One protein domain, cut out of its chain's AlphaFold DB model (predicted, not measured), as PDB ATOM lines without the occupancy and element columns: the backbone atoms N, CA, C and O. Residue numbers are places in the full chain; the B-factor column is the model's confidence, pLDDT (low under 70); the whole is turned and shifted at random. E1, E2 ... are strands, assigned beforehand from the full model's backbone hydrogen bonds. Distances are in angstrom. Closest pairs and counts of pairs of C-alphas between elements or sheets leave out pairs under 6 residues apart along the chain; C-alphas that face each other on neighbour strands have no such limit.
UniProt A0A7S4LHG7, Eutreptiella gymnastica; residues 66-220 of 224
ATOM      1  N   LEU A  66      43.202 -19.206  56.036       95.06
ATOM      2  CA  LEU A  66      43.677 -19.627  54.728       95.06
ATOM      3  C   LEU A  66      43.533 -18.447  53.780       95.06
ATOM      4  O   LEU A  66      42.501 -17.777  53.768       95.06
ATOM      5  N   HIS A  67      44.553 -18.251  52.966       96.50
ATOM      6  CA  HIS A  67      44.601 -17.223  51.950       96.50
ATOM      7  C   HIS A  67      44.118 -17.782  50.622       96.50
ATOM      8  O   HIS A  67      44.345 -18.953  50.287       96.50
ATOM      9  N   HIS A  68      43.450 -16.930  49.862       97.12
ATOM     10  CA  HIS A  68      43.041 -17.247  48.511       97.12
ATOM     11  C   HIS A  68      44.219 -17.066  47.541       97.12
ATOM     12  O   HIS A  68      45.196 -16.365  47.809       97.12
ATOM     13  N   TRP A  69      44.155 -17.766  46.420       95.81
ATOM     14  CA  TRP A  69      45.066 -17.579  45.300       95.81
ATOM     15  C   TRP A  69      44.298 -17.854  44.017       95.81
ATOM     16  O   TRP A  69      43.377 -18.680  44.011       95.81
ATOM     17  N   VAL A  70      44.665 -17.165  42.942       94.88
ATOM     18  CA  VAL A  70      44.022 -17.338  41.643       94.88
ATOM     19  C   VAL A  70      44.935 -16.917  40.503       94.88
ATOM     20  O   VAL A  70      45.487 -15.823  40.504       94.88
ATOM     21  N   PHE A  71      45.034 -17.748  39.470       91.75
ATOM     22  CA  PHE A  71      45.608 -17.328  38.194       91.75
ATOM     23  C   PHE A  71      44.936 -18.033  37.024       91.75
ATOM     24  O   PHE A  71      44.323 -19.092  37.169       91.75
ATOM     25  N   LEU A  72      45.107 -17.457  35.841       88.94
ATOM     26  CA  LEU A  72      44.644 -18.034  34.591       88.94
ATOM     27  C   LEU A  72      45.815 -18.608  33.803       88.94
ATOM     28  O   LEU A  72      46.872 -17.987  33.706       88.94
ATOM     29  N   ILE A  73      45.619 -19.791  33.219       86.38
ATOM     30  CA  ILE A  73      46.617 -20.432  32.354       86.38
ATOM     31  C   ILE A  73      46.888 -19.554  31.116       86.38
ATOM     32  O   ILE A  73      48.002 -19.548  30.602       86.38
ATOM     33  N   ASP A  74      45.894 -18.775  30.687       78.19
ATOM     34  CA  ASP A  74      46.030 -17.730  29.670       78.19
ATOM     35  C   ASP A  74      45.557 -16.377  30.225       78.19
ATOM     36  O   ASP A  74      44.416 -15.943  30.039       78.19
ATOM     37  N   ALA A  75      46.434 -15.755  31.018       60.62
ATOM     38  CA  ALA A  75      46.136 -14.547  31.785       60.62
ATOM     39  C   ALA A  75      45.911 -13.294  30.926       60.62
ATOM     40  O   ALA A  75      45.182 -12.398  31.349       60.62
ATOM     41  N   ASP A  76      46.483 -13.237  29.721       59.72
ATOM     42  CA  ASP A  76      46.395 -12.050  28.864       59.72
ATOM     43  C   ASP A  76      45.039 -11.928  28.158       59.72
ATOM     44  O   ASP A  76      44.637 -10.834  27.751       59.72
ATOM     45  N   VAL A  77      44.312 -13.040  28.023       61.22
ATOM     46  CA  VAL A  77      43.070 -13.082  27.246       61.22
ATOM     47  C   VAL A  77      41.843 -13.180  28.161       61.22
ATOM     48  O   VAL A  77      40.784 -12.647  27.814       61.22
ATOM     49  N   ASN A  78      41.985 -13.780  29.355       62.12
ATOM     50  CA  ASN A  78      40.942 -14.083  30.359       62.12
ATOM     51  C   ASN A  78      39.792 -14.987  29.856       62.12
ATOM     52  O   ASN A  78      39.124 -15.658  30.638       62.12
ATOM     53  N   ASP A  79      39.582 -14.999  28.545       67.12
ATOM     54  CA  ASP A  79      38.581 -15.717  27.786       67.12
ATOM     55  C   ASP A  79      39.129 -15.923  26.358       67.12
ATOM     56  O   ASP A  79      39.232 -14.957  25.614       67.12
ATOM     57  N   TYR A  80      39.506 -17.133  25.954       70.81
ATOM     58  CA  TYR A  80      40.103 -17.404  24.637       70.81
ATOM     59  C   TYR A  80      39.163 -18.191  23.712       70.81
ATOM     60  O   TYR A  80      38.152 -18.762  24.131       70.81
ATOM     61  N   GLU A  81      39.495 -18.229  22.421       74.94
ATOM     62  CA  GLU A  81      38.934 -19.211  21.496       74.94
ATOM     63  C   GLU A  81      39.780 -20.488  21.484       74.94
ATOM     64  O   GLU A  81      41.003 -20.453  21.337       74.94
ATOM     65  N   GLU A  82      39.113 -21.636  21.579       73.44
ATOM     66  CA  GLU A  82      39.730 -22.921  21.261       73.44
ATOM     67  C   GLU A  82      39.813 -23.066  19.731       73.44
ATOM     68  O   GLU A  82      38.820 -23.358  19.055       73.44
ATOM     69  N   ASP A  83      40.993 -22.787  19.169       69.38
ATOM     70  CA  ASP A  83      41.221 -22.875  17.724       69.38
ATOM     71  C   ASP A  83      41.607 -24.302  17.305       69.38
ATOM     72  O   ASP A  83      42.570 -24.893  17.810       69.38
ATOM     73  N   ASN A  84      40.851 -24.865  16.361       65.44
ATOM     74  CA  ASN A  84      41.207 -26.076  15.633       65.44
ATOM     75  C   ASN A  84      41.321 -25.751  14.147       65.44
ATOM     76  O   ASN A  84      40.365 -25.293  13.523       65.44
ATOM     77  N   ALA A  85      42.423 -26.181  13.531       66.44
ATOM     78  CA  ALA A  85      42.592 -26.126  12.085       66.44
ATOM     79  C   ALA A  85      41.479 -26.861  11.293       66.44
ATOM     80  O   ALA A  85      41.327 -26.609  10.096       66.44
ATOM     81  N   ARG A  86      40.734 -27.800  11.911       82.69
ATOM     82  CA  ARG A  86      39.641 -28.589  11.303       82.69
ATOM     83  C   ARG A  86      38.504 -28.935  12.278       82.69
ATOM     84  O   ARG A  86      38.407 -30.066  12.764       82.69
ATOM     85  N   TYR A  87      37.582 -27.999  12.494       84.69
ATOM     86  CA  TYR A  87      36.337 -28.276  13.223       84.69
ATOM     87  C   TYR A  87      35.507 -29.409  12.592       84.69
ATOM     88  O   TYR A  87      35.499 -29.610  11.377       84.69
ATOM     89  N   GLY A  88      34.807 -30.163  13.441       87.50
ATOM     90  CA  GLY A  88      34.042 -31.364  13.096       87.50
ATOM     91  C   GLY A  88      34.857 -32.661  13.131       87.50
ATOM     92  O   GLY A  88      34.272 -33.742  13.103       87.50
ATOM     93  N   THR A  89      36.189 -32.581  13.233       90.94
ATOM     94  CA  THR A  89      37.055 -33.756  13.414       90.94
ATOM     95  C   THR A  89      37.407 -33.921  14.894       90.94
ATOM     96  O   THR A  89      37.895 -32.957  15.491       90.94
ATOM     97  N   PRO A  90      37.202 -35.112  15.497       91.56
ATOM     98  CA  PRO A  90      37.550 -35.359  16.891       91.56
ATOM     99  C   PRO A  90      38.987 -34.954  17.218       91.56
ATOM    100  O   PRO A  90      39.931 -35.438  16.591       91.56
ATOM    101  N   SER A  91      39.156 -34.066  18.196       90.62
ATOM    102  CA  SER A  91      40.481 -33.627  18.636       90.62
ATOM    103  C   SER A  91      40.477 -33.127  20.079       90.62
ATOM    104  O   SER A  91      39.459 -32.668  20.602       90.62
ATOM    105  N   VAL A  92      41.642 -33.222  20.719       91.69
ATOM    106  CA  VAL A  92      41.883 -32.714  22.069       91.69
ATOM    107  C   VAL A  92      42.950 -31.635  21.986       91.69
ATOM    108  O   VAL A  92      44.070 -31.899  21.549       91.69
ATOM    109  N   GLY A  93      42.583 -30.424  22.388       89.56
ATOM    110  CA  GLY A  93      43.503 -29.311  22.538       89.56
ATOM    111  C   GLY A  93      44.150 -29.291  23.919       89.56
ATOM    112  O   GLY A  93      43.696 -29.951  24.862       89.56
ATOM    113  N   LYS A  94      45.244 -28.535  24.022       91.25
ATOM    114  CA  LYS A  94      46.005 -28.352  25.254       91.25
ATOM    115  C   LYS A  94      46.477 -26.909  25.369       91.25
ATOM    116  O   LYS A  94      47.091 -26.393  24.441       91.25
ATOM    117  N   LEU A  95      46.265 -26.320  26.541       89.50
ATOM    118  CA  LEU A  95      46.832 -25.034  26.941       89.50
ATOM    119  C   LEU A  95      47.771 -25.255  28.125       89.50
ATOM    120  O   LEU A  95      47.549 -26.160  28.932       89.50
ATOM    121  N   THR A  96      48.864 -24.502  28.219       93.19
ATOM    122  CA  THR A  96      49.872 -24.708  29.268       93.19
ATOM    123  C   THR A  96      50.449 -23.391  29.749       93.19
ATOM    124  O   THR A  96      50.921 -22.601  28.938       93.19
ATOM    125  N   ALA A  97      50.495 -23.227  31.066       93.31
ATOM    126  CA  ALA A  97      51.192 -22.146  31.738       93.31
ATOM    127  C   ALA A  97      52.410 -22.700  32.470       93.31
ATOM    128  O   ALA A  97      52.368 -23.788  33.057       93.31
ATOM    129  N   ARG A  98      53.497 -21.934  32.426       95.62
ATOM    130  CA  ARG A  98      54.717 -22.181  33.191       95.62
ATOM    131  C   ARG A  98      54.988 -20.956  34.034       95.62
ATOM    132  O   ARG A  98      55.140 -19.866  33.493       95.62
ATOM    133  N   LEU A  99      55.020 -21.156  35.336       94.94
ATOM    134  CA  LEU A  99      55.111 -20.089  36.316       94.94
ATOM    135  C   LEU A  99      55.892 -20.575  37.531       94.94
ATOM    136  O   LEU A  99      56.169 -21.767  37.644       94.94
ATOM    137  N   THR A 100      56.268 -19.672  38.430       97.38
ATOM    138  CA  THR A 100      56.857 -20.066  39.716       97.38
ATOM    139  C   THR A 100      55.814 -20.021  40.828       97.38
ATOM    140  O   THR A 100      54.750 -19.427  40.660       97.38
ATOM    141  N   GLY A 101      56.103 -20.633  41.979       96.44
ATOM    142  CA  GLY A 101      55.205 -20.630  43.138       96.44
ATOM    143  C   GLY A 101      54.759 -19.230  43.579       96.44
ATOM    144  O   GLY A 101      53.621 -19.068  43.998       96.44
ATOM    145  N   LYS A 102      55.601 -18.201  43.433       95.69
ATOM    146  CA  LYS A 102      55.226 -16.801  43.719       95.69
ATOM    147  C   LYS A 102      54.337 -16.149  42.650       95.69
ATOM    148  O   LYS A 102      53.713 -15.134  42.934       95.69
ATOM    149  N   ASP A 103      54.285 -16.709  41.443       94.56
ATOM    150  CA  ASP A 103      53.579 -16.127  40.294       94.56
ATOM    151  C   ASP A 103      52.155 -16.698  40.130       94.56
ATOM    152  O   ASP A 103      51.430 -16.286  39.227       94.56
ATOM    153  N   ILE A 104      51.713 -17.621  40.999       92.31
ATOM    154  CA  ILE A 104      50.379 -18.265  40.942       92.31
ATOM    155  C   ILE A 104      49.222 -17.334  41.374       92.31
ATOM    156  O   ILE A 104      48.159 -17.811  41.759       92.31
ATOM    157  N   GLY A 105      49.425 -16.014  41.344       91.44
ATOM    158  CA  GLY A 105      48.437 -15.019  41.774       91.44
ATOM    159  C   GLY A 105      48.052 -15.163  43.247       91.44
ATOM    160  O   GLY A 105      46.883 -15.313  43.597       91.44
ATOM    161  N   LEU A 106      49.072 -15.169  44.103       95.06
ATOM    162  CA  LEU A 106      48.935 -15.213  45.556       95.06
ATOM    163  C   LEU A 106      48.284 -13.925  46.093       95.06
ATOM    164  O   LEU A 106      48.688 -12.827  45.707       95.06
ATOM    165  N   GLU A 107      47.330 -14.050  47.017       95.31
ATOM    166  CA  GLU A 107      46.733 -12.912  47.732       95.31
ATOM    167  C   GLU A 107      47.333 -12.761  49.139       95.31
ATOM    168  O   GLU A 107      47.919 -13.703  49.685       95.31
ATOM    169  N   ASP A 108      47.225 -11.556  49.713       94.06
ATOM    170  CA  ASP A 108      47.735 -11.202  51.050       94.06
ATOM    171  C   ASP A 108      49.194 -11.624  51.300       94.06
ATOM    172  O   ASP A 108      49.548 -12.135  52.364       94.06
ATOM    173  N   VAL A 109      50.051 -11.446  50.292       94.88
ATOM    174  CA  VAL A 109      51.442 -11.909  50.326       94.88
ATOM    175  C   VAL A 109      52.213 -11.208  51.457       94.88
ATOM    176  O   VAL A 109      52.345  -9.982  51.421       94.88
ATOM    177  N   PRO A 110      52.761 -11.942  52.445       93.62
ATOM    178  CA  PRO A 110      53.568 -11.343  53.502       93.62
ATOM    179  C   PRO A 110      54.928 -10.878  52.962       93.62
ATOM    180  O   PRO A 110      55.446 -11.428  51.989       93.62
ATOM    181  N   ASP A 111      55.571  -9.930  53.656       93.31
ATOM    182  CA  ASP A 111      56.893  -9.396  53.274       93.31
ATOM    183  C   ASP A 111      57.959 -10.489  53.092       93.31
ATOM    184  O   ASP A 111      58.911 -10.335  52.321       93.31
ATOM    185  N   ARG A 112      57.840 -11.581  53.858       93.25
ATOM    186  CA  ARG A 112      58.744 -12.732  53.820       93.25
ATOM    187  C   ARG A 112      57.961 -14.017  54.041       93.25
ATOM    188  O   ARG A 112      57.205 -14.123  55.002       93.25
ATOM    189  N   PHE A 113      58.211 -15.000  53.189       96.81
ATOM    190  CA  PHE A 113      57.730 -16.372  53.309       96.81
ATOM    191  C   PHE A 113      58.685 -17.293  52.548       96.81
ATOM    192  O   PHE A 113      59.366 -16.861  51.610       96.81
ATOM    193  N   SER A 114      58.767 -18.550  52.966       97.62
ATOM    194  CA  SER A 114      59.606 -19.563  52.318       97.62
ATOM    195  C   SER A 114      58.812 -20.768  51.829       97.62
ATOM    196  O   SER A 114      59.328 -21.539  51.015       97.62
ATOM    197  N   ALA A 115      57.554 -20.899  52.259       97.94
ATOM    198  CA  ALA A 115      56.702 -22.012  51.884       97.94
ATOM    199  C   ALA A 115      55.243 -21.591  51.670       97.94
ATOM    200  O   ALA A 115      54.692 -20.772  52.403       97.94
ATOM    201  N   ILE A 116      54.613 -22.213  50.675       97.94
ATOM    202  CA  ILE A 116      53.192 -22.089  50.341       97.94
ATOM    203  C   ILE A 116      52.594 -23.486  50.466       97.94
ATOM    204  O   ILE A 116      53.030 -24.404  49.773       97.94
ATOM    205  N   THR A 117      51.618 -23.667  51.354       97.88
ATOM    206  CA  THR A 117      50.978 -24.969  51.595       97.88
ATOM    207  C   THR A 117      49.529 -24.956  51.133       97.88
ATOM    208  O   THR A 117      48.719 -24.207  51.675       97.88
ATOM    209  N   PHE A 118      49.183 -25.804  50.167       97.62
ATOM    210  CA  PHE A 118      47.831 -25.896  49.615       97.62
ATOM    211  C   PHE A 118      46.938 -26.844  50.419       97.62
ATOM    212  O   PHE A 118      47.345 -27.953  50.776       97.62
ATOM    213  N   TYR A 119      45.689 -26.422  50.625       96.56
ATOM    214  CA  TYR A 119      44.624 -27.229  51.236       96.56
ATOM    215  C   TYR A 119      43.468 -27.486  50.270       96.56
ATOM    216  O   TYR A 119      42.850 -28.550  50.314       96.56
ATOM    217  N   VAL A 120      43.200 -26.531  49.380       96.31
ATOM    218  CA  VAL A 120      42.182 -26.643  48.334       96.31
ATOM    219  C   VAL A 120      42.783 -26.138  47.033       96.31
ATOM    220  O   VAL A 120      43.366 -25.054  47.009       96.31
ATOM    221  N   MET A 121      42.632 -26.909  45.960       97.38
ATOM    222  CA  MET A 121      42.982 -26.491  44.602       97.38
ATOM    223  C   MET A 121      41.833 -26.848  43.664       97.38
ATOM    224  O   MET A 121      41.460 -28.015  43.540       97.38
ATOM    225  N   THR A 122      41.281 -25.842  43.006       95.69
ATOM    226  CA  THR A 122      40.080 -25.943  42.186       95.69
ATOM    227  C   THR A 122      40.382 -25.374  40.806       95.69
ATOM    228  O   THR A 122      40.655 -24.176  40.693       95.69
ATOM    229  N   PRO A 123      40.334 -26.192  39.748       94.81
ATOM    230  CA  PRO A 123      40.342 -25.667  38.402       94.81
ATOM    231  C   PRO A 123      38.975 -25.090  38.046       94.81
ATOM    232  O   PRO A 123      37.938 -25.488  38.586       94.81
ATOM    233  N   HIS A 124      38.979 -24.171  37.098       91.19
ATOM    234  CA  HIS A 124      37.792 -23.588  36.516       91.19
ATOM    235  C   HIS A 124      37.954 -23.513  35.001       91.19
ATOM    236  O   HIS A 124      38.859 -22.875  34.463       91.19
ATOM    237  N   CYS A 125      37.000 -24.133  34.321       88.31
ATOM    238  CA  CYS A 125      36.926 -24.220  32.880       88.31
ATOM    239  C   CYS A 125      35.463 -24.266  32.447       88.31
ATOM    240  O   CYS A 125      34.573 -24.629  33.222       88.31
ATOM    241  N   HIS A 126      35.209 -23.928  31.188       85.88
ATOM    242  CA  HIS A 126      33.853 -23.873  30.663       85.88
ATOM    243  C   HIS A 126      33.439 -25.170  29.965       85.88
ATOM    244  O   HIS A 126      34.223 -25.845  29.296       85.88
ATOM    245  N   ALA A 127      32.169 -25.524  30.132       83.81
ATOM    246  CA  ALA A 127      31.532 -26.604  29.393       83.81
ATOM    247  C   ALA A 127      31.103 -26.119  27.991       83.81
ATOM    248  O   ALA A 127      30.862 -24.925  27.806       83.81
ATOM    249  N   PRO A 128      30.951 -27.022  27.005       81.88
ATOM    250  CA  PRO A 128      31.162 -28.469  27.085       81.88
ATOM    251  C   PRO A 128      32.592 -28.908  26.731       81.88
ATOM    252  O   PRO A 128      32.849 -30.108  26.659       81.88
ATOM    253  N   SER A 129      33.514 -27.975  26.472       88.44
ATOM    254  CA  SER A 129      34.850 -28.340  25.998       88.44
ATOM    255  C   SER A 129      35.758 -28.863  27.107       88.44
ATOM    256  O   SER A 129      36.652 -29.658  26.825       88.44
ATOM    257  N   CYS A 130      35.557 -28.458  28.362       89.88
ATOM    258  CA  CYS A 130      36.459 -28.857  29.430       89.88
ATOM    259  C   CYS A 130      36.516 -30.378  29.630       89.88
ATOM    260  O   CYS A 130      35.508 -31.019  29.927       89.88
ATOM    261  N   ILE A 131      37.723 -30.943  29.515       93.69
ATOM    262  CA  ILE A 131      37.980 -32.365  29.764       93.69
ATOM    263  C   ILE A 131      38.638 -32.536  31.129       93.69
ATOM    264  O   ILE A 131      38.123 -33.257  31.983       93.69
ATOM    265  N   ARG A 132      39.798 -31.906  31.334       95.75
ATOM    266  CA  ARG A 132      40.533 -31.975  32.599       95.75
ATOM    267  C   ARG A 132      41.549 -30.854  32.728       95.75
ATOM    268  O   ARG A 132      42.008 -30.317  31.720       95.75
ATOM    269  N   GLU A 133      41.975 -30.603  33.954       97.00
ATOM    270  CA  GLU A 133      43.114 -29.746  34.251       97.00
ATOM    271  C   GLU A 133      44.097 -30.436  35.194       97.00
ATOM    272  O   GLU A 133      43.712 -31.217  36.067       97.00
ATOM    273  N   GLU A 134      45.377 -30.136  35.008       98.00
ATOM    274  CA  GLU A 134      46.481 -30.687  35.781       98.00
ATOM    275  C   GLU A 134      47.382 -29.576  36.318       98.00
ATOM    276  O   GLU A 134      47.642 -28.583  35.638       98.00
ATOM    277  N   PHE A 135      47.910 -29.795  37.517       98.12
ATOM    278  CA  PHE A 135      48.850 -28.918  38.195       98.12
ATOM    279  C   PHE A 135      50.059 -29.730  38.654       98.12
ATOM    280  O   PHE A 135      49.919 -30.690  39.419       98.12
ATOM    281  N   TRP A 136      51.245 -29.344  38.195       98.44
ATOM    282  CA  TRP A 136      52.482 -30.094  38.377       98.44
ATOM    283  C   TRP A 136      53.542 -29.267  39.094       98.44
ATOM    284  O   TRP A 136      53.732 -28.089  38.780       98.44
ATOM    285  N   ASN A 137      54.301 -29.923  39.971       98.38
ATOM    286  CA  ASN A 137      55.633 -29.470  40.346       98.38
ATOM    287  C   ASN A 137      56.597 -29.859  39.217       98.38
ATOM    288  O   ASN A 137      56.908 -31.035  39.020       98.38
ATOM    289  N   ALA A 138      57.042 -28.873  38.446       98.31
ATOM    290  CA  ALA A 138      57.898 -29.087  37.287       98.31
ATOM    291  C   ALA A 138      59.357 -29.384  37.664       98.31
ATOM    292  O   ALA A 138      60.069 -29.971  36.851       98.31
ATOM    293  N   ASP A 139      59.790 -29.034  38.880       98.38
ATOM    294  CA  ASP A 139      61.139 -29.355  39.363       98.38
ATOM    295  C   ASP A 139      61.286 -30.848  39.669       98.38
ATOM    296  O   ASP A 139      62.330 -31.443  39.404       98.38
ATOM    297  N   THR A 140      60.238 -31.462  40.224       98.00
ATOM    298  CA  THR A 140      60.248 -32.877  40.636       98.00
ATOM    299  C   THR A 140      59.552 -33.805  39.642       98.00
ATOM    300  O   THR A 140      59.738 -35.019  39.707       98.00
ATOM    301  N   GLY A 141      58.740 -33.259  38.734       97.75
ATOM    302  CA  GLY A 141      57.860 -34.034  37.858       97.75
ATOM    303  C   GLY A 141      56.630 -34.602  38.575       97.75
ATOM    304  O   GLY A 141      55.962 -35.489  38.046       97.75
ATOM    305  N   GLU A 142      56.322 -34.122  39.781       97.50
ATOM    306  CA  GLU A 142      55.192 -34.600  40.569       97.50
ATOM    307  C   GLU A 142      53.870 -33.958  40.128       97.50
ATOM    308  O   GLU A 142      53.731 -32.733  40.082       97.50
ATOM    309  N   LEU A 143      52.858 -34.793  39.882       97.75
ATOM    310  CA  LEU A 143      51.479 -34.347  39.708       97.75
ATOM    311  C   LEU A 143      50.874 -33.994  41.076       97.75
ATOM    312  O   LEU A 143      50.626 -34.870  41.913       97.75
ATOM    313  N   ILE A 144      50.621 -32.707  41.305       97.62
ATOM    314  CA  ILE A 144      50.027 -32.208  42.551       97.62
ATOM    315  C   ILE A 144      48.515 -32.440  42.531       97.62
ATOM    316  O   ILE A 144      47.963 -33.016  43.470       97.62
ATOM    317  N   CYS A 145      47.854 -32.012  41.454       97.75
ATOM    318  CA  CYS A 145      46.406 -32.087  41.316       97.75
ATOM    319  C   CYS A 145      46.009 -32.399  39.869       97.75
ATOM    320  O   CYS A 145      46.545 -31.810  38.936       97.75
ATOM    321  N   ASN A 146      45.060 -33.318  39.689       96.88
ATOM    322  CA  ASN A 146      44.428 -33.620  38.407       96.88
ATOM    323  C   ASN A 146      42.923 -33.720  38.620       96.88
ATOM    324  O   ASN A 146      42.452 -34.567  39.384       96.88
ATOM    325  N   VAL A 147      42.184 -32.872  37.919       96.38
ATOM    326  CA  VAL A 147      40.728 -32.835  37.979       96.38
ATOM    327  C   VAL A 147      40.186 -33.064  36.590       96.38
ATOM    328  O   VAL A 147      40.417 -32.281  35.678       96.38
ATOM    329  N   THR A 148      39.421 -34.136  36.440       94.94
ATOM    330  CA  THR A 148      38.652 -34.412  35.226       94.94
ATOM    331  C   THR A 148      37.226 -33.934  35.433       94.94
ATOM    332  O   THR A 148      36.620 -34.258  36.458       94.94
ATOM    333  N   ALA A 149      36.697 -33.188  34.467       92.62
ATOM    334  CA  ALA A 149      35.308 -32.776  34.474       92.62
ATOM    335  C   ALA A 149      34.409 -34.009  34.296       92.62
ATOM    336  O   ALA A 149      34.666 -34.871  33.451       92.62
ATOM    337  N   ARG A 150      33.377 -34.133  35.131       89.25
ATOM    338  CA  ARG A 150      32.498 -35.308  35.162       89.25
ATOM    339  C   ARG A 150      31.060 -34.904  34.930       89.25
ATOM    340  O   ARG A 150      30.525 -34.080  35.662       89.25
ATOM    341  N   TYR A 151      30.438 -35.534  33.948       88.94
ATOM    342  CA  TYR A 151      28.989 -35.528  33.806       88.94
ATOM    343  C   TYR A 151      28.371 -36.619  34.682       88.94
ATOM    344  O   TYR A 151      29.068 -37.552  35.100       88.94
ATOM    345  N   GLY A 152      27.068 -36.513  34.947       89.44
ATOM    346  CA  GLY A 152      26.314 -37.600  35.566       89.44
ATOM    347  C   GLY A 152      26.512 -38.916  34.809       89.44
ATOM    348  O   GLY A 152      26.433 -38.944  33.579       89.44
ATOM    349  N   SER A 153      26.781 -40.002  35.538       90.44
ATOM    350  CA  SER A 153      27.029 -41.331  34.968       90.44
ATOM    351  C   SER A 153      26.100 -42.376  35.591       90.44
ATOM    352  O   SER A 153      25.933 -42.381  36.815       90.44
ATOM    353  N   PRO A 154      25.532 -43.305  34.796       93.31
ATOM    354  CA  PRO A 154      24.769 -44.430  35.335       93.31
ATOM    355  C   PRO A 154      25.590 -45.311  36.294       93.31
ATOM    356  O   PRO A 154      25.006 -45.972  37.151       93.31
ATOM    357  N   ASP A 155      26.926 -45.268  36.218       92.38
ATOM    358  CA  ASP A 155      27.826 -45.984  37.135       92.38
ATOM    359  C   ASP A 155      27.695 -45.508  38.594       92.38
ATOM    360  O   ASP A 155      28.017 -46.248  39.524       92.38
ATOM    361  N   PHE A 156      27.212 -44.278  38.806       88.12
ATOM    362  CA  PHE A 156      27.001 -43.680  40.130       88.12
ATOM    363  C   PHE A 156      25.521 -43.659  40.550       88.12
ATOM    364  O   PHE A 156      25.169 -43.010  41.535       88.12
ATOM    365  N   GLY A 157      24.651 -44.373  39.825       92.44
ATOM    366  CA  GLY A 157      23.215 -44.469  40.096       92.44
ATOM    367  C   GLY A 157      22.340 -43.786  39.036       92.44
ATOM    368  O   GLY A 157      22.819 -43.411  37.967       92.44
ATOM    369  N   PRO A 158      21.029 -43.621  39.295       93.62
ATOM    370  CA  PRO A 158      20.110 -43.017  38.332       93.62
ATOM    371  C   PRO A 158      20.523 -41.590  37.951       93.62
ATOM    372  O   PRO A 158      20.854 -40.786  38.818       93.62
ATOM    373  N   LEU A 159      20.408 -41.235  36.668       93.38
ATOM    374  CA  LEU A 159      20.704 -39.881  36.160       93.38
ATOM    375  C   LEU A 159      19.653 -38.825  36.553       93.38
ATOM    376  O   LEU A 159      19.729 -37.674  36.134       93.38
ATOM    377  N   SER A 160      18.645 -39.213  37.330       89.62
ATOM    378  CA  SER A 160      17.705 -38.314  38.004       89.62
ATOM    379  C   SER A 160      18.109 -38.017  39.452       89.62
ATOM    380  O   SER A 160      17.452 -37.219  40.120       89.62
ATOM    381  N   MET A 161      19.156 -38.675  39.964       88.38
ATOM    382  CA  MET A 161      19.617 -38.500  41.334       88.38
ATOM    383  C   MET A 161      20.319 -37.144  41.493       88.38
ATOM    384  O   MET A 161      21.155 -36.791  40.654       88.38
ATOM    385  N   PRO A 162      20.060 -36.410  42.593       85.31
ATOM    386  CA  PRO A 162      20.787 -35.190  42.899       85.31
ATOM    387  C   PRO A 162      22.304 -35.393  42.846       85.31
ATOM    388  O   PRO A 162      22.832 -36.250  43.549       85.31
ATOM    389  N   PHE A 163      22.990 -34.539  42.081       82.94
ATOM    390  CA  PHE A 163      24.447 -34.526  41.879       82.94
ATOM    391  C   PHE A 163      24.991 -35.653  40.985       82.94
ATOM    392  O   PHE A 163      26.205 -35.806  40.882       82.94
ATOM    393  N   ASN A 164      24.111 -36.396  40.306       90.06
ATOM    394  CA  ASN A 164      24.462 -37.341  39.244       90.06
ATOM    395  C   ASN A 164      23.635 -37.098  37.968       90.06
ATOM    396  O   ASN A 164      23.449 -37.992  37.145       90.06
ATOM    397  N   GLU A 165      23.083 -35.895  37.803       90.38
ATOM    398  CA  GLU A 165      22.263 -35.589  36.641       90.38
ATOM    399  C   GLU A 165      23.073 -35.533  35.344       90.38
ATOM    400  O   GLU A 165      24.126 -34.903  35.286       90.38
ATOM    401  N   ALA A 166      22.535 -36.129  34.275       86.19
ATOM    402  CA  ALA A 166      23.214 -36.252  32.978       86.19
ATOM    403  C   ALA A 166      23.716 -34.911  32.411       86.19
ATOM    404  O   ALA A 166      24.757 -34.851  31.765       86.19
ATOM    405  N   ASN A 167      22.974 -33.831  32.673       83.00
ATOM    406  CA  ASN A 167      23.231 -32.505  32.110       83.00
ATOM    407  C   ASN A 167      23.998 -31.571  33.060       83.00
ATOM    408  O   ASN A 167      24.153 -30.392  32.750       83.00
ATOM    409  N   TYR A 168      24.453 -32.064  34.214       82.44
ATOM    410  CA  TYR A 168      25.290 -31.297  35.135       82.44
ATOM    411  C   TYR A 168      26.738 -31.756  35.012       82.44
ATOM    412  O   TYR A 168      27.020 -32.951  34.972       82.44
ATOM    413  N   ILE A 169      27.649 -30.786  34.976       85.62
ATOM    414  CA  ILE A 169      29.090 -31.014  34.993       85.62
ATOM    415  C   ILE A 169      29.634 -30.695  36.386       85.62
ATOM    416  O   ILE A 169      29.308 -29.666  36.977       85.62
ATOM    417  N   ALA A 170      30.462 -31.588  36.915       86.44
ATOM    418  CA  ALA A 170      31.184 -31.409  38.162       86.44
ATOM    419  C   ALA A 170      32.685 -31.322  37.881       86.44
ATOM    420  O   ALA A 170      33.253 -32.181  37.205       86.44
ATOM    421  N   ILE A 171      33.329 -30.304  38.445       90.00
ATOM    422  CA  ILE A 171      34.783 -30.124  38.442       90.00
ATOM    423  C   ILE A 171      35.215 -30.204  39.913       90.00
ATOM    424  O   ILE A 171      35.199 -29.192  40.614       90.00
ATOM    425  N   PRO A 172      35.456 -31.416  40.451       90.06
ATOM    426  CA  PRO A 172      35.726 -31.580  41.875       90.06
ATOM    427  C   PRO A 172      37.104 -31.005  42.239       90.06
ATOM    428  O   PRO A 172      38.068 -31.278  41.529       90.06
ATOM    429  N   PRO A 173      37.238 -30.259  43.347       93.56
ATOM    430  CA  PRO A 173      38.533 -29.742  43.765       93.56
ATOM    431  C   PRO A 173      39.447 -30.866  44.270       93.56
ATOM    432  O   PRO A 173      38.981 -31.880  44.799       93.56
ATOM    433  N   CYS A 174      40.758 -30.652  44.197       96.62
ATOM    434  CA  CYS A 174      41.706 -31.404  45.009       96.62
ATOM    435  C   CYS A 174      41.675 -30.862  46.439       96.62
ATOM    436  O   CYS A 174      41.944 -29.681  46.674       96.62
ATOM    437  N   LEU A 175      41.346 -31.740  47.383       95.75
ATOM    438  CA  LEU A 175      41.322 -31.446  48.811       95.75
ATOM    439  C   LEU A 175      42.484 -32.160  49.492       95.75
ATOM    440  O   LEU A 175      42.679 -33.362  49.295       95.75
ATOM    441  N   PHE A 176      43.218 -31.423  50.319       96.62
ATOM    442  CA  PHE A 176      44.348 -31.946  51.070       96.62
ATOM    443  C   PHE A 176      44.105 -31.822  52.573       96.62
ATOM    444  O   PHE A 176      43.563 -30.829  53.062       96.62
ATOM    445  N   GLY A 177      44.516 -32.839  53.319       94.50
ATOM    446  CA  GLY A 177      44.278 -32.923  54.752       94.50
ATOM    447  C   GLY A 177      44.933 -34.143  55.383       94.50
ATOM    448  O   GLY A 177      45.582 -34.944  54.715       94.50
ATOM    449  N   HIS A 178      44.773 -34.277  56.696       94.06
ATOM    450  CA  HIS A 178      45.334 -35.390  57.473       94.06
ATOM    451  C   HIS A 178      44.281 -36.442  57.847       94.06
ATOM    452  O   HIS A 178      44.578 -37.407  58.549       94.06
ATOM    453  N   GLN A 179      43.039 -36.248  57.410       92.19
ATOM    454  CA  GLN A 179      41.949 -37.191  57.592       92.19
ATOM    455  C   GLN A 179      42.148 -38.423  56.699       92.19
ATOM    456  O   GLN A 179      42.706 -38.336  55.605       92.19
ATOM    457  N   ALA A 180      41.648 -39.574  57.152       94.88
ATOM    458  CA  ALA A 180      41.699 -40.808  56.377       94.88
ATOM    459  C   ALA A 180      41.061 -40.622  54.987       94.88
ATOM    460  O   ALA A 180      39.960 -40.086  54.866       94.88
ATOM    461  N   GLY A 181      41.762 -41.075  53.946       92.81
ATOM    462  CA  GLY A 181      41.333 -40.948  52.550       92.81
ATOM    463  C   GLY A 181      41.771 -39.657  51.850       92.81
ATOM    464  O   GLY A 181      41.662 -39.592  50.628       92.81
ATOM    465  N   LEU A 182      42.303 -38.665  52.573       94.62
ATOM    466  CA  LEU A 182      42.901 -37.474  51.967       94.62
ATOM    467  C   LEU A 182      44.415 -37.617  51.827       94.62
ATOM    468  O   LEU A 182      45.096 -38.226  52.654       94.62
ATOM    469  N   ARG A 183      44.947 -37.008  50.767       95.31
ATOM    470  CA  ARG A 183      46.382 -36.768  50.625       95.31
ATOM    471  C   ARG A 183      46.784 -35.630  51.568       95.31
ATOM    472  O   ARG A 183      46.051 -34.650  51.688       95.31
ATOM    473  N   GLY A 184      47.958 -35.740  52.190       97.12
ATOM    474  CA  GLY A 184      48.517 -34.666  53.016       97.12
ATOM    475  C   GLY A 184      48.672 -33.343  52.244       97.12
ATOM    476  O   GLY A 184      48.868 -33.389  51.025       97.12
ATOM    477  N   PRO A 185      48.601 -32.180  52.925       96.81
ATOM    478  CA  PRO A 185      48.855 -30.874  52.313       96.81
ATOM    479  C   PRO A 185      50.173 -30.839  51.544       96.81
ATOM    480  O   PRO A 185      51.180 -31.387  51.994       96.81
ATOM    481  N   VAL A 186      50.149 -30.203  50.375       96.06
ATOM    482  CA  VAL A 186      51.318 -30.072  49.504       96.06
ATOM    483  C   VAL A 186      51.953 -28.715  49.741       96.06
ATOM    484  O   VAL A 186      51.275 -27.693  49.655       96.06
ATOM    485  N   THR A 187      53.254 -28.715  50.012       97.56
ATOM    486  CA  THR A 187      54.034 -27.505  50.260       97.56
ATOM    487  C   THR A 187      55.040 -27.290  49.136       97.56
ATOM    488  O   THR A 187      55.788 -28.203  48.791       97.56
ATOM    489  N   ILE A 188      55.069 -26.079  48.584       97.81
ATOM    490  CA  ILE A 188      56.045 -25.635  47.580       97.81
ATOM    491  C   ILE A 188      56.799 -24.403  48.086       97.81
ATOM    492  O   ILE A 188      56.334 -23.726  49.005       97.81
ATOM    493  N   SER A 189      57.941 -24.084  47.481       98.19
ATOM    494  CA  SER A 189      58.634 -22.819  47.734       98.19
ATOM    495  C   SER A 189      58.174 -21.739  46.739       98.19
ATOM    496  O   SER A 189      57.649 -22.060  45.668       98.19
ATOM    497  N   PRO A 190      58.427 -20.448  47.024       97.69
ATOM    498  CA  PRO A 190      58.167 -19.363  46.076       97.69
ATOM    499  C   PRO A 190      58.871 -19.558  44.725       97.69
ATOM    500  O   PRO A 190      58.397 -19.070  43.705       97.69
ATOM    501  N   SER A 191      60.007 -20.262  44.708       98.25
ATOM    502  CA  SER A 191      60.807 -20.504  43.507       98.25
ATOM    503  C   SER A 191      60.480 -21.815  42.796       98.25
ATOM    504  O   SER A 191      61.098 -22.080  41.769       98.25
ATOM    505  N   THR A 192      59.582 -22.652  43.332       98.56
ATOM    506  CA  THR A 192      59.221 -23.926  42.694       98.56
ATOM    507  C   THR A 192      58.651 -23.661  41.308       98.56
ATOM    508  O   THR A 192      57.731 -22.853  41.171       98.56
ATOM    509  N   ASN A 193      59.172 -24.340  40.286       98.56
ATOM    510  CA  ASN A 193      58.614 -24.254  38.944       98.56
ATOM    511  C   ASN A 193      57.312 -25.056  38.880       98.56
ATOM    512  O   ASN A 193      57.251 -26.227  39.253       98.56
ATOM    513  N   ILE A 194      56.268 -24.422  38.368       98.06
ATOM    514  CA  ILE A 194      54.927 -24.972  38.225       98.06
ATOM    515  C   ILE A 194      54.604 -25.110  36.742       98.06
ATOM    516  O   ILE A 194      54.888 -24.227  35.930       98.06
ATOM    517  N   THR A 195      53.967 -26.223  36.386       97.94
ATOM    518  CA  THR A 195      53.310 -26.388  35.088       97.94
ATOM    519  C   THR A 195      51.826 -26.659  35.311       97.94
ATOM    520  O   THR A 195      51.466 -27.670  35.910       97.94
ATOM    521  N   ALA A 196      50.970 -25.767  34.814       97.06
ATOM    522  CA  ALA A 196      49.522 -25.945  34.815       97.06
ATOM    523  C   ALA A 196      49.037 -26.211  33.389       97.06
ATOM    524  O   ALA A 196      49.500 -25.571  32.441       97.06
ATOM    525  N   ILE A 197      48.142 -27.181  33.221       96.00
ATOM    526  CA  ILE A 197      47.699 -27.657  31.910       96.00
ATOM    527  C   ILE A 197      46.181 -27.792  31.903       96.00
ATOM    528  O   ILE A 197      45.639 -28.495  32.747       96.00
ATOM    529  N   LYS A 198      45.514 -27.231  30.890       94.25
ATOM    530  CA  LYS A 198      44.125 -27.574  30.557       94.25
ATOM    531  C   LYS A 198      44.085 -28.437  29.306       94.25
ATOM    532  O   LYS A 198      44.767 -28.149  28.323       94.25
ATOM    533  N   TYR A 199      43.237 -29.455  29.342       93.88
ATOM    534  CA  TYR A 199      42.845 -30.271  28.203       93.88
ATOM    535  C   TYR A 199      41.384 -29.989  27.866       93.88
ATOM    536  O   TYR A 199      40.523 -29.975  28.754       93.88
ATOM    537  N   PHE A 200      41.103 -29.807  26.583       91.94
ATOM    538  CA  PHE A 200      39.766 -29.469  26.108       91.94
ATOM    539  C   PHE A 200      39.408 -30.179  24.810       91.94
ATOM    540  O   PHE A 200      40.272 -30.540  24.011       91.94
ATOM    541  N   ASN A 201      38.116 -30.406  24.618       90.56
ATOM    542  CA  ASN A 201      37.554 -30.972  23.410       90.56
ATOM    543  C   ASN A 201      37.495 -29.889  22.334       90.56
ATOM    544  O   ASN A 201      36.593 -29.062  22.324       90.56
ATOM    545  N   ASN A 202      38.438 -29.956  21.401       89.12
ATOM    546  CA  ASN A 202      38.585 -28.986  20.323       89.12
ATOM    547  C   ASN A 202      37.890 -29.457  19.027       89.12
ATOM    548  O   ASN A 202      38.214 -29.031  17.920       89.12
ATOM    549  N   THR A 203      36.962 -30.414  19.130       89.50
ATOM    550  CA  THR A 203      36.202 -30.927  17.975       89.50
ATOM    551  C   THR A 203      35.301 -29.850  17.384       89.50
ATOM    552  O   THR A 203      35.121 -29.797  16.169       89.50
ATOM    553  N   PHE A 204      34.744 -28.982  18.226       86.69
ATOM    554  CA  PHE A 204      33.856 -27.904  17.816       86.69
ATOM    555  C   PHE A 204      34.433 -26.559  18.233       86.69
ATOM    556  O   PHE A 204      35.187 -26.463  19.196       86.69
ATOM    557  N   ARG A 205      34.065 -25.519  17.484       82.88
ATOM    558  CA  ARG A 205      34.460 -24.147  17.783       82.88
ATOM    559  C   ARG A 205      33.799 -23.705  19.082       82.88
ATOM    560  O   ARG A 205      32.570 -23.658  19.155       82.88
ATOM    561  N   HIS A 206      34.611 -23.351  20.072       80.44
ATOM    562  CA  HIS A 206      34.153 -22.822  21.348       80.44
ATOM    563  C   HIS A 206      34.770 -21.444  21.584       80.44
ATOM    564  O   HIS A 206      35.984 -21.293  21.689       80.44
ATOM    565  N   LEU A 207      33.903 -20.440  21.662       77.75
ATOM    566  CA  LEU A 207      34.255 -19.105  22.128       77.75
ATOM    567  C   LEU A 207      34.038 -19.047  23.634       77.75
ATOM    568  O   LEU A 207      33.350 -19.907  24.201       77.75
ATOM    569  N   GLY A 208      34.542 -18.002  24.269       75.69
ATOM    570  CA  GLY A 208      34.167 -17.774  25.646       75.69
ATOM    571  C   GLY A 208      34.972 -18.627  26.622       75.69
ATOM    572  O   GLY A 208      34.409 -18.923  27.657       75.69
ATOM    573  N   GLN A 209      36.148 -19.184  26.294       83.19
ATOM    574  CA  GLN A 209      36.767 -20.275  27.064       83.19
ATOM    575  C   GLN A 209      37.698 -19.794  28.172       83.19
ATOM    576  O   GLN A 209      38.539 -18.933  27.966       83.19
ATOM    577  N   MET A 210      37.610 -20.428  29.345       86.00
ATOM    578  CA  MET A 210      38.472 -20.135  30.494       86.00
ATOM    579  C   MET A 210      39.316 -21.352  30.891       86.00
ATOM    580  O   MET A 210      38.935 -22.507  30.658       86.00
ATOM    581  N   ALA A 211      40.489 -21.071  31.456       89.88
ATOM    582  CA  ALA A 211      41.372 -22.023  32.117       89.88
ATOM    583  C   ALA A 211      41.989 -21.321  33.327       89.88
ATOM    584  O   ALA A 211      42.883 -20.489  33.167       89.88
ATOM    585  N   GLN A 212      41.478 -21.607  34.515       92.56
ATOM    586  CA  GLN A 212      41.854 -20.916  35.742       92.56
ATOM    587  C   GLN A 212      42.108 -21.924  36.851       92.56
ATOM    588  O   GLN A 212      41.424 -22.936  36.956       92.56
ATOM    589  N   TRP A 213      43.046 -21.597  37.729       95.62
ATOM    590  CA  TRP A 213      43.205 -22.257  39.012       95.62
ATOM    591  C   TRP A 213      42.926 -21.275  40.135       95.62
ATOM    592  O   TRP A 213      43.358 -20.129  40.086       95.62
ATOM    593  N   THR A 214      42.189 -21.733  41.139       96.00
ATOM    594  CA  THR A 214      41.899 -21.000  42.372       96.00
ATOM    595  C   THR A 214      41.944 -21.957  43.554       96.00
ATOM    596  O   THR A 214      41.767 -23.169  43.397       96.00
ATOM    597  N   GLY A 215      42.169 -21.457  44.760       96.50
ATOM    598  CA  GLY A 215      42.077 -22.309  45.930       96.50
ATOM    599  C   GLY A 215      42.387 -21.610  47.235       96.50
ATOM    600  O   GLY A 215      42.346 -20.389  47.335       96.50
ATOM    601  N   LEU A 216      42.694 -22.429  48.239       97.00
ATOM    602  CA  LEU A 216      43.007 -21.989  49.594       97.00
ATOM    603  C   LEU A 216      44.357 -22.562  50.022       97.00
ATOM    604  O   LEU A 216      44.608 -23.769  49.888       97.00
ATOM    605  N   MET A 217      45.218 -21.693  50.540       97.06
ATOM    606  CA  MET A 217      46.588 -22.010  50.938       97.06
ATOM    607  C   MET A 217      46.990 -21.288  52.230       97.06
ATOM    608  O   MET A 217      46.248 -20.459  52.750       97.06
ATOM    609  N   LYS A 218      48.148 -21.653  52.779       96.94
ATOM    610  CA  LYS A 218      48.749 -21.031  53.963       96.94
ATOM    611  C   LYS A 218      50.232 -20.748  53.718       96.94
ATOM    612  O   LYS A 218      50.936 -21.625  53.208       96.94
ATOM    613  N   TYR A 219      50.705 -19.580  54.145       97.50
ATOM    614  CA  TYR A 219      52.134 -19.264  54.216       97.50
ATOM    615  C   TYR A 219      52.771 -19.853  55.481       97.50
ATOM    616  O   TYR A 219      52.135 -19.930  56.531       97.50
ATOM    617  N   ASP A 220      54.049 -20.222  55.425       95.62
ATOM    618  CA  ASP A 220      54.808 -20.628  56.621       95.62
ATOM    619  C   ASP A 220      54.925 -19.518  57.676       95.62
ATOM    620  O   ASP A 220      55.088 -19.807  58.860       95.62
TER     621      ASP A 220
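AT A GLANCE: This is residues 66 to 220 of the 224 residues of a protein of Eutreptiella gymnastica (UniProt A0A7S4LHG7). Two four-stranded sheets, E3 E8 E5 E6 and E1 E10 E4 E7, stand face to face as a sandwich with their strands crossed at 34 degrees, and the small pair E2 and E9 lies at one end. From E6 the long unnamed stretch of residues 149 to 185 reaches up to 28 A from the mean of the C-alphas before it leads to E7. The printed part has 155 residues, with strands E1 to E10 in order along the chain and no named helix; it is all strand, with 68 residues, under half, in named elements. Each sheet is antiparallel in the order just named. The whole is compact, with a radius of gyration of the C-alphas of 16.9 A and spans of 50 by 39 by 27 A.

IN THESE COORDINATES: In the first sheet, E3 is residues 92 to 100, 26.4 A long; E8 is residues 193 to 201, 27.0 A; E5 is residues 130 to 137, 22.1 A; and E6 is residues 142 to 148, 17.4 A. In the second, E1 is residues 67 to 72, 17.4 A, beginning at C-alpha 67 at (44.601, -17.223, 51.950). E10 is residues 211 to 219, 24.7 A, ending at C-alpha 219 at (52.134, -19.264, 54.216). E4 is residues 116 to 125, 24.0 A, and bends by 78 degrees at residue 119; E7 is residues 186 to 188. E2 is residues 80 to 82 and E9 residues 206 to 209.

HOW THE PARTS SIT: E3 and E8 are antiparallel at 162 degrees, with N 93 and O 200 2.8 A apart, within hydrogen-bond range. E8 and E5 have N 134 and O 197 at 2.8 A, and the hairpin E5 and E6 has N 135 and O 145 at 2.8 A. Across the sandwich, the closest C-alphas of E4 and E5 are those of Pro 123 and Glu 133, 6.4 A apart. In the other sheet, N 71 and O 213 of E1 and E10 are 3.0 A apart, N 122 and O 214 of E4 and E10 2.7 A, and N 118 and O 186 of E4 and E7 2.9 A. E2 and E9 have N 80 and O 209 at 2.9 A, and E9 runs on into E10 at 25 degrees. The antiparallel pairs E1 with E10, E2 with E9, E3 with E8 and E4 with E7 nest as a jelly roll, one long hairpin wound over both sheets.

THE WHOLE: The C-alphas farthest apart, those of Asp 111 and Pro 158, are 52.0 A apart. The printed part has no cut. The links E3 to E4 and E6 to E7 are long, with 15 and 37 residues. Residues 120 to 121 of E4 pair antiparallel with residues 174 to 175. The mean pLDDT of the printed part is 90.9; residues 75 to 79 and 83 to 85 are under 70.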